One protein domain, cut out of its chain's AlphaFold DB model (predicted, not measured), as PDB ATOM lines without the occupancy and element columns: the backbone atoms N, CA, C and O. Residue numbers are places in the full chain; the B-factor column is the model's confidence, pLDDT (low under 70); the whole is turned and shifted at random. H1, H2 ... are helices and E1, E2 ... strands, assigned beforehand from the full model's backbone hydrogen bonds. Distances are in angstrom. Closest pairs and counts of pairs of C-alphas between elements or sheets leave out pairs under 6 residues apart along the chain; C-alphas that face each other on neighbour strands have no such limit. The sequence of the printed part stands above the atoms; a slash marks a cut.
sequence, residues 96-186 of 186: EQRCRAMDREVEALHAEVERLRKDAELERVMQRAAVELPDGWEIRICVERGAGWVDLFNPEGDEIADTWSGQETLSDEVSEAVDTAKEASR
ATOM      1  N   GLU A  96     320.031-166.331 113.534       77.25
ATOM      2  CA  GLU A  96     319.137-166.926 114.528       77.25
ATOM      3  C   GLU A  96     319.200-168.459 114.521       77.25
ATOM      4  O   GLU A  96     319.191-169.082 115.582       77.25
ATOM      5  N   GLN A  97     319.288-169.084 113.343       78.31
ATOM      6  CA  GLN A  97     319.463-170.534 113.222       78.31
ATOM      7  C   GLN A  97     320.822-170.983 113.771       78.31
ATOM      8  O   GLN A  97     320.895-172.015 114.433       78.31
ATOM      9  N   ARG A  98     321.873-170.183 113.558       79.06
ATOM     10  CA  ARG A  98     323.214-170.445 114.097       79.06
ATOM     11  C   ARG A  98     323.260-170.316 115.615       79.06
ATOM     12  O   ARG A  98     323.848-171.182 116.252       79.06
ATOM     13  N   CYS A  99     322.630-169.286 116.186       78.19
ATOM     14  CA  CYS A  99     322.532-169.145 117.641       78.19
ATOM     15  C   CYS A  99     321.785-170.332 118.249       78.19
ATOM     16  O   CYS A  99     322.324-170.994 119.118       78.19
ATOM     17  N   ARG A 100     320.618-170.704 117.704       85.06
ATOM     18  CA  ARG A 100     319.854-171.857 118.212       85.06
ATOM     19  C   ARG A 100     320.599-173.184 118.096       85.06
ATOM     20  O   ARG A 100     320.423-174.053 118.941       85.06
ATOM     21  N   ALA A 101     321.368-173.378 117.025       83.12
ATOM     22  CA  ALA A 101     322.196-174.569 116.871       83.12
ATOM     23  C   ALA A 101     323.318-174.596 117.919       83.12
ATOM     24  O   ALA A 101     323.506-175.620 118.565       83.12
ATOM     25  N   MET A 102     323.985-173.458 118.125       85.38
ATOM     26  CA  MET A 102     325.026-173.301 119.140       85.38
ATOM     27  C   MET A 102     324.478-173.517 120.552       85.38
ATOM     28  O   MET A 102     325.086-174.243 121.323       85.38
ATOM     29  N   ASP A 103     323.316-172.948 120.881       90.62
ATOM     30  CA  ASP A 103     322.697-173.089 122.204       90.62
ATOM     31  C   ASP A 103     322.412-174.563 122.522       90.62
ATOM     32  O   ASP A 103     322.771-175.053 123.590       90.62
ATOM     33  N   ARG A 104     321.863-175.313 121.556       88.94
ATOM     34  CA  ARG A 104     321.634-176.762 121.701       88.94
ATOM     35  C   ARG A 104     322.928-177.548 121.861       88.94
ATOM     36  O   ARG A 104     322.967-178.518 122.611       88.94
ATOM     37  N   GLU A 105     323.966-177.169 121.124       91.50
ATOM     38  CA  GLU A 105     325.272-177.816 121.217       91.50
ATOM     39  C   GLU A 105     325.917-177.551 122.583       91.50
ATOM     40  O   GLU A 105     326.428-178.478 123.204       91.50
ATOM     41  N   VAL A 106     325.811-176.326 123.101       93.50
ATOM     42  CA  VAL A 106     326.270-175.960 124.448       93.50
ATOM     43  C   VAL A 106     325.504-176.731 125.522       93.50
ATOM     44  O   VAL A 106     326.126-177.279 126.427       93.50
ATOM     45  N   GLU A 107     324.177-176.823 125.417       94.44
ATOM     46  CA  GLU A 107     323.356-177.615 126.341       94.44
ATOM     47  C   GLU A 107     323.759-179.097 126.333       94.44
ATOM     48  O   GLU A 107     323.948-179.692 127.395       94.44
ATOM     49  N   ALA A 108     323.957-179.680 125.147       93.25
ATOM     50  CA  ALA A 108     324.394-181.067 125.009       93.25
ATOM     51  C   ALA A 108     325.802-181.292 125.585       93.25
ATOM     52  O   ALA A 108     326.030-182.270 126.296       93.25
ATOM     53  N   LEU A 109     326.738-180.376 125.320       93.56
ATOM     54  CA  LEU A 109     328.098-180.447 125.850       93.56
ATOM     55  C   LEU A 109     328.126-180.301 127.371       93.56
ATOM     56  O   LEU A 109     328.852-181.037 128.033       93.56
ATOM     57  N   HIS A 110     327.333-179.394 127.943       93.81
ATOM     58  CA  HIS A 110     327.218-179.270 129.394       93.81
ATOM     59  C   HIS A 110     326.653-180.543 130.028       93.81
ATOM     60  O   HIS A 110     327.216-181.021 131.010       93.81
ATOM     61  N   ALA A 111     325.599-181.128 129.453       93.56
ATOM     62  CA  ALA A 111     325.045-182.389 129.942       93.56
ATOM     63  C   ALA A 111     326.079-183.529 129.905       93.56
ATOM     64  O   ALA A 111     326.196-184.291 130.866       93.56
ATOM     65  N   GLU A 112     326.869-183.619 128.832       93.12
ATOM     66  CA  GLU A 112     327.922-184.628 128.707       93.12
ATOM     67  C   GLU A 112     329.075-184.398 129.693       93.12
ATOM     68  O   GLU A 112     329.571-185.344 130.304       93.12
ATOM     69  N   VAL A 113     329.478-183.142 129.909       94.38
ATOM     70  CA  VAL A 113     330.493-182.790 130.912       94.38
ATOM     71  C   VAL A 113     330.033-183.176 132.315       94.38
ATOM     72  O   VAL A 113     330.815-183.758 133.064       94.38
ATOM     73  N   GLU A 114     328.782-182.893 132.675       92.94
ATOM     74  CA  GLU A 114     328.242-183.278 133.981       92.94
ATOM     75  C   GLU A 114     328.172-184.800 134.146       92.94
ATOM     76  O   GLU A 114     328.538-185.321 135.199       92.94
ATOM     77  N   ARG A 115     327.798-185.537 133.092       91.75
ATOM     78  CA  ARG A 115     327.828-187.006 133.097       91.75
ATOM     79  C   ARG A 115     329.241-187.539 133.353       91.75
ATOM     80  O   ARG A 115     329.444-188.321 134.276       91.75
ATOM     81  N   LEU A 116     330.228-187.065 132.591       92.81
ATOM     82  CA  LEU A 116     331.626-187.483 132.734       92.81
ATOM     83  C   LEU A 116     332.219-187.112 134.099       92.81
ATOM     84  O   LEU A 116     333.049-187.848 134.629       92.81
ATOM     85  N   ARG A 117     331.807-185.981 134.681       92.62
ATOM     86  CA  ARG A 117     332.221-185.591 136.035       92.62
ATOM     87  C   ARG A 117     331.712-186.566 137.087       92.62
ATOM     88  O   ARG A 117     332.504-186.948 137.942       92.62
ATOM     89  N   LYS A 118     330.440-186.975 137.001       88.50
ATOM     90  CA  LYS A 118     329.848-187.975 137.904       88.50
ATOM     91  C   LYS A 118     330.549-189.328 137.776       88.50
ATOM     92  O   LYS A 118     330.947-189.890 138.791       88.50
ATOM     93  N   ASP A 119     330.795-189.789 136.548       90.31
ATOM     94  CA  ASP A 119     331.532-191.037 136.297       90.31
ATOM     95  C   ASP A 119     332.948-190.983 136.907       90.31
ATOM     96  O   ASP A 119     333.390-191.910 137.583       90.31
ATOM     97  N   ALA A 120     333.659-189.869 136.705       92.69
ATOM     98  CA  ALA A 120     335.009-189.690 137.228       92.69
ATOM     99  C   ALA A 120     335.057-189.553 138.759       92.69
ATOM    100  O   ALA A 120     336.069-189.907 139.360       92.69
ATOM    101  N   GLU A 121     334.015-189.004 139.389       93.81
ATOM    102  CA  GLU A 121     333.911-188.932 140.851       93.81
ATOM    103  C   GLU A 121     333.699-190.317 141.456       93.81
ATOM    104  O   GLU A 121     334.435-190.695 142.366       93.81
ATOM    105  N   LEU A 122     332.783-191.113 140.895       91.75
ATOM    106  CA  LEU A 122     332.584-192.493 141.332       91.75
ATOM    107  C   LEU A 122     333.882-193.299 141.226       91.75
ATOM    108  O   LEU A 122     334.272-193.948 142.192       91.75
ATOM    109  N   GLU A 123     334.604-193.195 140.106       94.56
ATOM    110  CA  GLU A 123     335.900-193.867 139.946       94.56
ATOM    111  C   GLU A 123     336.918-193.416 141.006       94.56
ATOM    112  O   GLU A 123     337.601-194.247 141.601       94.56
ATOM    113  N   ARG A 124     337.008-192.109 141.303       94.38
ATOM    114  CA  ARG A 124     337.901-191.598 142.360       94.38
ATOM    115  C   ARG A 124     337.582-192.208 143.720       94.38
ATOM    116  O   ARG A 124     338.502-192.624 144.422       94.38
ATOM    117  N   VAL A 125     336.304-192.258 144.087       94.25
ATOM    118  CA  VAL A 125     335.867-192.812 145.372       94.25
ATOM    119  C   VAL A 125     336.106-194.322 145.424       94.25
ATOM    120  O   VAL A 125     336.597-194.812 146.435       94.25
ATOM    121  N   MET A 126     335.870-195.053 144.331       93.25
ATOM    122  CA  MET A 126     336.175-196.488 144.247       93.25
ATOM    123  C   MET A 126     337.670-196.770 144.444       93.25
ATOM    124  O   MET A 126     338.039-197.656 145.214       93.25
ATOM    125  N   GLN A 127     338.547-195.986 143.807       95.88
ATOM    126  CA  GLN A 127     339.994-196.108 144.013       95.88
ATOM    127  C   GLN A 127     340.401-195.741 145.446       95.88
ATOM    128  O   GLN A 127     341.285-196.380 146.015       95.88
ATOM    129  N   ARG A 128     339.741-194.749 146.059       95.00
ATOM    130  CA  ARG A 128     339.947-194.408 147.474       95.00
ATOM    131  C   ARG A 128     339.549-195.567 148.386       95.00
ATOM    132  O   ARG A 128     340.336-195.949 149.244       95.00
ATOM    133  N   ALA A 129     338.372-196.155 148.171       93.50
ATOM    134  CA  ALA A 129     337.884-197.303 148.927       93.50
ATOM    135  C   ALA A 129     338.869-198.477 148.849       93.50
ATOM    136  O   ALA A 129     339.225-199.047 149.871       93.50
ATOM    137  N   ALA A 130     339.402-198.771 147.661       93.62
ATOM    138  CA  ALA A 130     340.381-199.843 147.478       93.62
ATOM    139  C   ALA A 130     341.685-199.658 148.284       93.62
ATOM    140  O   ALA A 130     342.398-200.631 148.519       93.62
ATOM    141  N   VAL A 131     342.016-198.425 148.684       95.94
ATOM    142  CA  VAL A 131     343.214-198.105 149.478       95.94
ATOM    143  C   VAL A 131     342.894-197.952 150.963       95.94
ATOM    144  O   VAL A 131     343.719-198.298 151.806       95.94
ATOM    145  N   GLU A 132     341.740-197.378 151.288       95.44
ATOM    146  CA  GLU A 132     341.426-196.916 152.640       95.44
ATOM    147  C   GLU A 132     340.442-197.808 153.401       95.44
ATOM    148  O   GLU A 132     340.289-197.624 154.610       95.44
ATOM    149  N   LEU A 133     339.769-198.744 152.725       95.38
ATOM    150  CA  LEU A 133     338.839-199.657 153.377       95.38
ATOM    151  C   LEU A 133     339.618-200.608 154.310       95.38
ATOM    152  O   LEU A 133     340.576-201.238 153.856       95.38
ATOM    153  N   PRO A 134     339.253-200.712 155.601       95.94
ATOM    154  CA  PRO A 134     339.966-201.584 156.530       95.94
ATOM    155  C   PRO A 134     339.809-203.072 156.178       95.94
ATOM    156  O   PRO A 134     338.819-203.482 155.571       95.94
ATOM    157  N   ASP A 135     340.772-203.894 156.598       96.12
ATOM    158  CA  ASP A 135     340.777-205.332 156.305       96.12
ATOM    159  C   ASP A 135     339.491-206.025 156.785       96.12
ATOM    160  O   ASP A 135     339.045-205.839 157.918       96.12
ATOM    161  N   GLY A 136     338.916-206.865 155.921       94.31
ATOM    162  CA  GLY A 136     337.704-207.639 156.203       94.31
ATOM    163  C   GLY A 136     336.391-206.897 155.947       94.31
ATOM    164  O   GLY A 136     335.364-207.555 155.828       94.31
ATOM    165  N   TRP A 137     336.410-205.571 155.799       95.50
ATOM    166  CA  TRP A 137     335.219-204.812 155.422       95.50
ATOM    167  C   TRP A 137     334.889-204.982 153.936       95.50
ATOM    168  O   TRP A 137     335.780-205.112 153.094       95.50
ATOM    169  N   GLU A 138     333.600-204.937 153.602       94.75
ATOM    170  CA  GLU A 138     333.115-205.093 152.230       94.75
ATOM    171  C   GLU A 138     332.041-204.050 151.909       94.75
ATOM    172  O   GLU A 138     331.083-203.880 152.659       94.75
ATOM    173  N   ILE A 139     332.183-203.380 150.764       93.00
ATOM    174  CA  ILE A 139     331.158-202.498 150.197       93.00
ATOM    175  C   ILE A 139     330.507-203.221 149.014       93.00
ATOM    176  O   ILE A 139     331.201-203.652 148.089       93.00
ATOM    177  N   ARG A 140     329.177-203.323 149.013       92.12
ATOM    178  CA  ARG A 140     328.372-203.873 147.917       92.12
ATOM    179  C   ARG A 140     327.549-202.773 147.268       92.12
ATOM    180  O   ARG A 140     326.996-201.924 147.946       92.12
ATOM    181  N   ILE A 141     327.443-202.814 145.944       89.50
ATOM    182  CA  ILE A 141     326.522-201.956 145.196       89.50
ATOM    183  C   ILE A 141     325.341-202.823 144.772       89.50
ATOM    184  O   ILE A 141     325.502-203.774 144.002       89.50
ATOM    185  N   CYS A 142     324.161-202.486 145.275       88.56
ATOM    186  CA  CYS A 142     322.917-203.196 145.040       88.56
ATOM    187  C   CYS A 142     322.062-202.427 144.030       88.56
ATOM    188  O   CYS A 142     321.980-201.201 144.054       88.56
ATOM    189  N   VAL A 143     321.447-203.150 143.091       89.62
ATOM    190  CA  VAL A 143     320.650-202.555 142.011       89.62
ATOM    191  C   VAL A 143     319.376-203.357 141.813       89.62
ATOM    192  O   VAL A 143     319.417-204.567 141.583       89.62
ATOM    193  N   GLU A 144     318.244-202.665 141.817       88.81
ATOM    194  CA  GLU A 144     316.949-203.214 141.443       88.81
ATOM    195  C   GLU A 144     316.253-202.337 140.395       88.81
ATOM    196  O   GLU A 144     316.774-201.329 139.909       88.81
ATOM    197  N   ARG A 145     315.046-202.733 139.982       91.81
ATOM    198  CA  ARG A 145     314.317-201.984 138.959       91.81
ATOM    199  C   ARG A 145     313.883-200.612 139.484       91.81
ATOM    200  O   ARG A 145     312.804-200.481 140.052       91.81
ATOM    201  N   GLY A 146     314.657-199.589 139.139       84.56
ATOM    202  CA  GLY A 146     314.348-198.189 139.435       84.56
ATOM    203  C   GLY A 146     315.019-197.649 140.696       84.56
ATOM    204  O   GLY A 146     314.730-196.515 141.062       84.56
ATOM    205  N   ALA A 147     315.906-198.422 141.321       82.62
ATOM    206  CA  ALA A 147     316.686-197.989 142.470       82.62
ATOM    207  C   ALA A 147     318.047-198.696 142.496       82.62
ATOM    208  O   ALA A 147     318.203-199.803 141.981       82.62
ATOM    209  N   GLY A 148     319.030-198.040 143.094       84.62
ATOM    210  CA  GLY A 148     320.301-198.635 143.476       84.62
ATOM    211  C   GLY A 148     320.776-197.970 144.758       84.62
ATOM    212  O   GLY A 148     320.415-196.820 145.000       84.62
ATOM    213  N   TRP A 149     321.507-198.714 145.575       88.12
ATOM    214  CA  TRP A 149     322.017-198.281 146.873       88.12
ATOM    215  C   TRP A 149     323.322-199.015 147.179       88.12
ATOM    216  O   TRP A 149     323.672-200.000 146.518       88.12
ATOM    217  N   VAL A 150     324.052-198.528 148.169       90.44
ATOM    218  CA  VAL A 150     325.243-199.186 148.714       90.44
ATOM    219  C   VAL A 150     324.868-200.008 149.948       90.44
ATOM    220  O   VAL A 150     323.967-199.604 150.659       90.44
ATOM    221  N   ASP A 151     325.545-201.135 150.189       91.25
ATOM    222  CA  ASP A 151     325.540-201.883 151.453       91.25
ATOM    223  C   ASP A 151     326.975-202.009 152.003       91.25
ATOM    224  O   ASP A 151     327.909-202.273 151.243       91.25
ATOM    225  N   LEU A 152     327.175-201.850 153.314       93.06
ATOM    226  CA  LEU A 152     328.464-201.979 154.008       93.06
ATOM    227  C   LEU A 152     328.404-203.147 154.987       93.06
ATOM    228  O   LEU A 152     327.505-203.221 155.823       93.06
ATOM    229  N   PHE A 153     329.404-204.016 154.920       94.00
ATOM    230  CA  PHE A 153     329.554-205.171 155.792       94.00
ATOM    231  C   PHE A 153     330.845-205.059 156.598       94.00
ATOM    232  O   PHE A 153     331.892-204.681 156.062       94.00
ATOM    233  N   ASN A 154     330.763-205.402 157.881       94.19
ATOM    234  CA  ASN A 154     331.925-205.499 158.760       94.19
ATOM    235  C   ASN A 154     332.704-206.821 158.526       94.19
ATOM    236  O   ASN A 154     332.233-207.695 157.789       94.19
ATOM    237  N   PRO A 155     333.881-207.006 159.158       96.44
ATOM    238  CA  PRO A 155     334.676-208.232 159.038       96.44
ATOM    239  C   PRO A 155     333.973-209.514 159.500       96.44
ATOM    240  O   PRO A 155     334.332-210.609 159.064       96.44
ATOM    241  N   GLU A 156     332.980-209.400 160.380       94.56
ATOM    242  CA  GLU A 156     332.152-210.507 160.857       94.56
ATOM    243  C   GLU A 156     331.068-210.922 159.845       94.56
ATOM    244  O   GLU A 156     330.495-212.009 159.968       94.56
ATOM    245  N   GLY A 157     330.831-210.103 158.816       91.12
ATOM    246  CA  GLY A 157     329.809-210.309 157.792       91.12
ATOM    247  C   GLY A 157     328.435-209.748 158.160       91.12
ATOM    248  O   GLY A 157     327.465-210.048 157.460       91.12
ATOM    249  N   ASP A 158     328.340-208.946 159.223       91.50
ATOM    250  CA  ASP A 158     327.127-208.220 159.582       91.50
ATOM    251  C   ASP A 158     326.980-206.969 158.711       91.50
ATOM    252  O   ASP A 158     327.930-206.215 158.487       91.50
ATOM    253  N   GLU A 159     325.758-206.739 158.240       90.94
ATOM    254  CA  GLU A 159     325.383-205.526 157.522       90.94
ATOM    255  C   GLU A 159     325.255-204.353 158.501       90.94
ATOM    256  O   GLU A 159     324.551-204.433 159.514       90.94
ATOM    257  N   ILE A 160     325.921-203.244 158.191       88.69
ATOM    258  CA  ILE A 160     325.797-202.006 158.953       88.69
ATOM    259  C   ILE A 160     324.553-201.269 158.457       88.69
ATOM    260  O   ILE A 160     324.578-200.587 157.441       88.69
ATOM    261  N   ALA A 161     323.456-201.443 159.193       62.78
ATOM    262  CA  ALA A 161     322.100-201.048 158.810       62.78
ATOM    263  C   ALA A 161     321.801-199.531 158.856       62.78
ATOM    264  O   ALA A 161     320.636-199.143 158.991       62.78
ATOM    265  N   ASP A 162     322.810-198.665 158.741       60.38
ATOM    266  CA  ASP A 162     322.573-197.233 158.559       60.38
ATOM    267  C   ASP A 162     322.368-196.957 157.069       60.38
ATOM    268  O   ASP A 162     323.286-196.684 156.308       60.38
ATOM    269  N   THR A 163     321.105-197.086 156.667       56.09
ATOM    270  CA  THR A 163     320.537-196.715 155.367       56.09
ATOM    271  C   THR A 163     321.189-195.451 154.780       56.09
ATOM    272  O   THR A 163     320.788-194.334 155.108       56.09
ATOM    273  N   TRP A 164     322.117-195.612 153.829       65.25
ATOM    274  CA  TRP A 164     322.671-194.516 153.004       65.25
ATOM    275  C   TRP A 164     321.656-193.973 151.981       65.25
ATOM    276  O   TRP A 164     321.976-193.147 151.128       65.25
ATOM    277  N   SER A 165     320.398-194.420 152.080       53.66
ATOM    278  CA  SER A 165     319.284-193.982 151.254       53.66
ATOM    279  C   SER A 165     318.990-192.502 151.504       53.66
ATOM    280  O   SER A 165     318.326-192.140 152.479       53.66
ATOM    281  N   GLY A 166     319.458-191.636 150.611       56.91
ATOM    282  CA  GLY A 166     319.175-190.202 150.681       56.91
ATOM    283  C   GLY A 166     320.281-189.291 150.165       56.91
ATOM    284  O   GLY A 166     320.038-188.088 150.055       56.91
ATOM    285  N   GLN A 167     321.456-189.827 149.831       63.16
ATOM    286  CA  GLN A 167     322.492-189.046 149.163       63.16
ATOM    287  C   GLN A 167     322.099-188.721 147.711       63.16
ATOM    288  O   GLN A 167     321.356-189.458 147.061       63.16
ATOM    289  N   GLU A 168     322.579-187.586 147.187       72.69
ATOM    290  CA  GLU A 168     322.264-187.157 145.814       72.69
ATOM    291  C   GLU A 168     322.916-188.059 144.753       72.69
ATOM    292  O   GLU A 168     322.416-188.139 143.622       72.69
ATOM    293  N   THR A 169     324.032-188.721 145.082       86.62
ATOM    294  CA  THR A 169     324.787-189.554 144.141       86.62
ATOM    295  C   THR A 169     325.370-190.818 144.775       86.62
ATOM    296  O   THR A 169     325.744-190.837 145.942       86.62
ATOM    297  N   LEU A 170     325.540-191.864 143.959       87.88
ATOM    298  CA  LEU A 170     326.175-193.123 144.372       87.88
ATOM    299  C   LEU A 170     327.614-192.924 144.888       87.88
ATOM    300  O   LEU A 170     328.055-193.641 145.778       87.88
ATOM    301  N   SER A 171     328.357-191.954 144.341       91.12
ATOM    302  CA  SER A 171     329.707-191.628 144.820       91.12
ATOM    303  C   SER A 171     329.715-191.129 146.263       91.12
ATOM    304  O   SER A 171     330.650-191.444 146.997       91.12
ATOM    305  N   ASP A 172     328.681-190.394 146.674       89.62
ATOM    306  CA  ASP A 172     328.555-189.907 148.048       89.62
ATOM    307  C   ASP A 172     328.280-191.075 149.006       89.62
ATOM    308  O   ASP A 172     328.951-191.182 150.030       89.62
ATOM    309  N   GLU A 173     327.389-192.006 148.631       90.81
ATOM    310  CA  GLU A 173     327.083-193.206 149.430       90.81
ATOM    311  C   GLU A 173     328.324-194.085 149.649       90.81
ATOM    312  O   GLU A 173     328.623-194.482 150.775       90.81
ATOM    313  N   VAL A 174     329.106-194.349 148.592       92.12
ATOM    314  CA  VAL A 174     330.355-195.122 148.724       92.12
ATOM    315  C   VAL A 174     331.368-194.369 149.592       92.12
ATOM    316  O   VAL A 174     332.070-194.980 150.397       92.12
ATOM    317  N   SER A 175     331.460-193.045 149.445       92.25
ATOM    318  CA  SER A 175     332.385-192.224 150.230       92.25
ATOM    319  C   SER A 175     332.059-192.286 151.723       92.25
ATOM    320  O   SER A 175     332.966-192.457 152.536       92.25
ATOM    321  N   GLU A 176     330.779-192.175 152.069       91.19
ATOM    322  CA  GLU A 176     330.288-192.264 153.442       91.19
ATOM    323  C   GLU A 176     330.545-193.653 154.033       91.19
ATOM    324  O   GLU A 176     331.118-193.751 155.116       91.19
ATOM    325  N   ALA A 177     330.261-194.726 153.285       91.94
ATOM    326  CA  ALA A 177     330.544-196.095 153.716       91.94
ATOM    327  C   ALA A 177     332.033-196.317 154.065       91.94
ATOM    328  O   ALA A 177     332.353-196.949 155.075       91.94
ATOM    329  N   VAL A 178     332.956-195.759 153.270       93.44
ATOM    330  CA  VAL A 178     334.403-195.809 153.556       93.44
ATOM    331  C   VAL A 178     334.738-195.088 154.861       93.44
ATOM    332  O   VAL A 178     335.504-195.610 155.674       93.44
ATOM    333  N   ASP A 179     334.188-193.893 155.071       93.06
ATOM    334  CA  ASP A 179     334.465-193.107 156.273       93.06
ATOM    335  C   ASP A 179     333.884-193.779 157.528       93.06
ATOM    336  O   ASP A 179     334.592-193.897 158.530       93.06
ATOM    337  N   THR A 180     332.675-194.347 157.446       92.00
ATOM    338  CA  THR A 180     332.067-195.147 158.520       92.00
ATOM    339  C   THR A 180     332.925-196.358 158.889       92.00
ATOM    340  O   THR A 180     333.216-196.568 160.068       92.00
ATOM    341  N   ALA A 181     333.393-197.134 157.904       93.25
ATOM    342  CA  ALA A 181     334.248-198.299 158.153       93.25
ATOM    343  C   ALA A 181     335.556-197.911 158.864       93.25
ATOM    344  O   ALA A 181     336.005-198.580 159.803       93.25
ATOM    345  N   LYS A 182     336.161-196.791 158.448       93.00
ATOM    346  CA  LYS A 182     337.382-196.251 159.062       93.00
ATOM    347  C   LYS A 182     337.152-195.774 160.487       93.00
ATOM    348  O   LYS A 182     338.039-195.946 161.316       93.00
ATOM    349  N   GLU A 183     336.012-195.155 160.775       91.25
ATOM    350  CA  GLU A 183     335.668-194.712 162.128       91.25
ATOM    351  C   GLU A 183     335.396-195.888 163.064       91.25
ATOM    352  O   GLU A 183     335.891-195.880 164.189       91.25
ATOM    353  N   ALA A 184     334.694-196.918 162.588       88.81
ATOM    354  CA  ALA A 184     334.413-198.131 163.353       88.81
ATOM    355  C   ALA A 184     335.666-198.986 163.634       88.81
ATOM    356  O   ALA A 184     335.672-199.769 164.580       88.81
ATOM    357  N   SER A 185     336.725-198.828 162.832       86.44
ATOM    358  CA  SER A 185     337.989-199.572 162.962       86.44
ATOM    359  C   SER A 185     339.070-198.850 163.785       86.44
ATOM    360  O   SER A 185     340.211-199.315 163.827       86.44
ATOM    361  N   ARG A 186     338.749-197.700 164.397       76.25
ATOM    362  CA  ARG A 186     339.645-196.964 165.309       76.25
ATOM    363  C   ARG A 186     339.563-197.486 166.738       76.25
ATOM    364  O   ARG A 186     340.639-197.545 167.374       76.25
TER     365      ARG A 186
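AT A GLANCE: This is residues 96 to 186 of the 186 residues of an uncharacterized protein of Azotobacter beijerinckii (UniProt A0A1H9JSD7). One long helix, H1, reaches out of a small body: its residues 96 to 117 stick out as a free arm, and its residues 118 to 132 pack side by side with the shorter helix H2, which also packs on a two-stranded hairpin, E1 and E2. The arm makes much of the length; without it, the body of 69 residues spans 33 by 23 by 15 A. The printed part has 91 residues, with two named helices and two named strands in the order H1, E1, E2, H2; the sheet E1 - E2 is antiparallel and the class is mixed, helices and strands. The whole is only just loose, close to extended, with a radius of gyration of the C-alphas of 18.2 A and spans of 65 by 29 by 15 A.

IN THESE COORDINATES: Find C-alpha 96 at (319.137, -166.926, 114.528); from there H1, residues 96 to 132, runs 53.4 A to C-alpha 132 at (341.426, -196.916, 152.640). Next look at E1, residues 138 to 144, 19.5 A long, and then at E2, residues 147 to 153, 19.9 A long. After residues 154 to 169, a stretch with no named element, you come to H2, residues 170 to 184, which runs 21.3 A and ends with C-alpha 184 at (334.413, -198.131, 163.353).

HOW THE PARTS SIT: H1 touches H2 with its residues 118 to 132 alone; the closest C-alphas are those of Leu 122 and Ser 171, 4.6 A apart. The two helices run the same way at a shallow tilt of 21 degrees. Look from H2 to the strands: its closest C-alphas with E2 are those of Ala 177 and Leu 152, 6.2 A apart, and with E1 those of Ala 177 and Ile 139, 7.3 A apart. E1 and E2 form a hairpin, antiparallel at 159 degrees between their directions; N 140 and O 151 are within hydrogen-bond range at 2.8 A, and so are N 149 and O 142 at 3.0 A. H1 and E2 are apart. In H1 and H2 every O i to N i+4 pair is within hydrogen-bond range.

THE WHOLE: The two C-alphas farthest apart are those of Glu 96 and Glu 156, at 64.9 A. The printed part has no cut, and it ends at the chain's last residue, Arg 186. The links H1 to E1 and E1 to E2 are tight, while E2 to H2 is a long link of 16 residues. In the B-factor column the mean pLDDT of the printed part is 88.3; look at residues 161 to 167 for the model's low confidence, with values under 70.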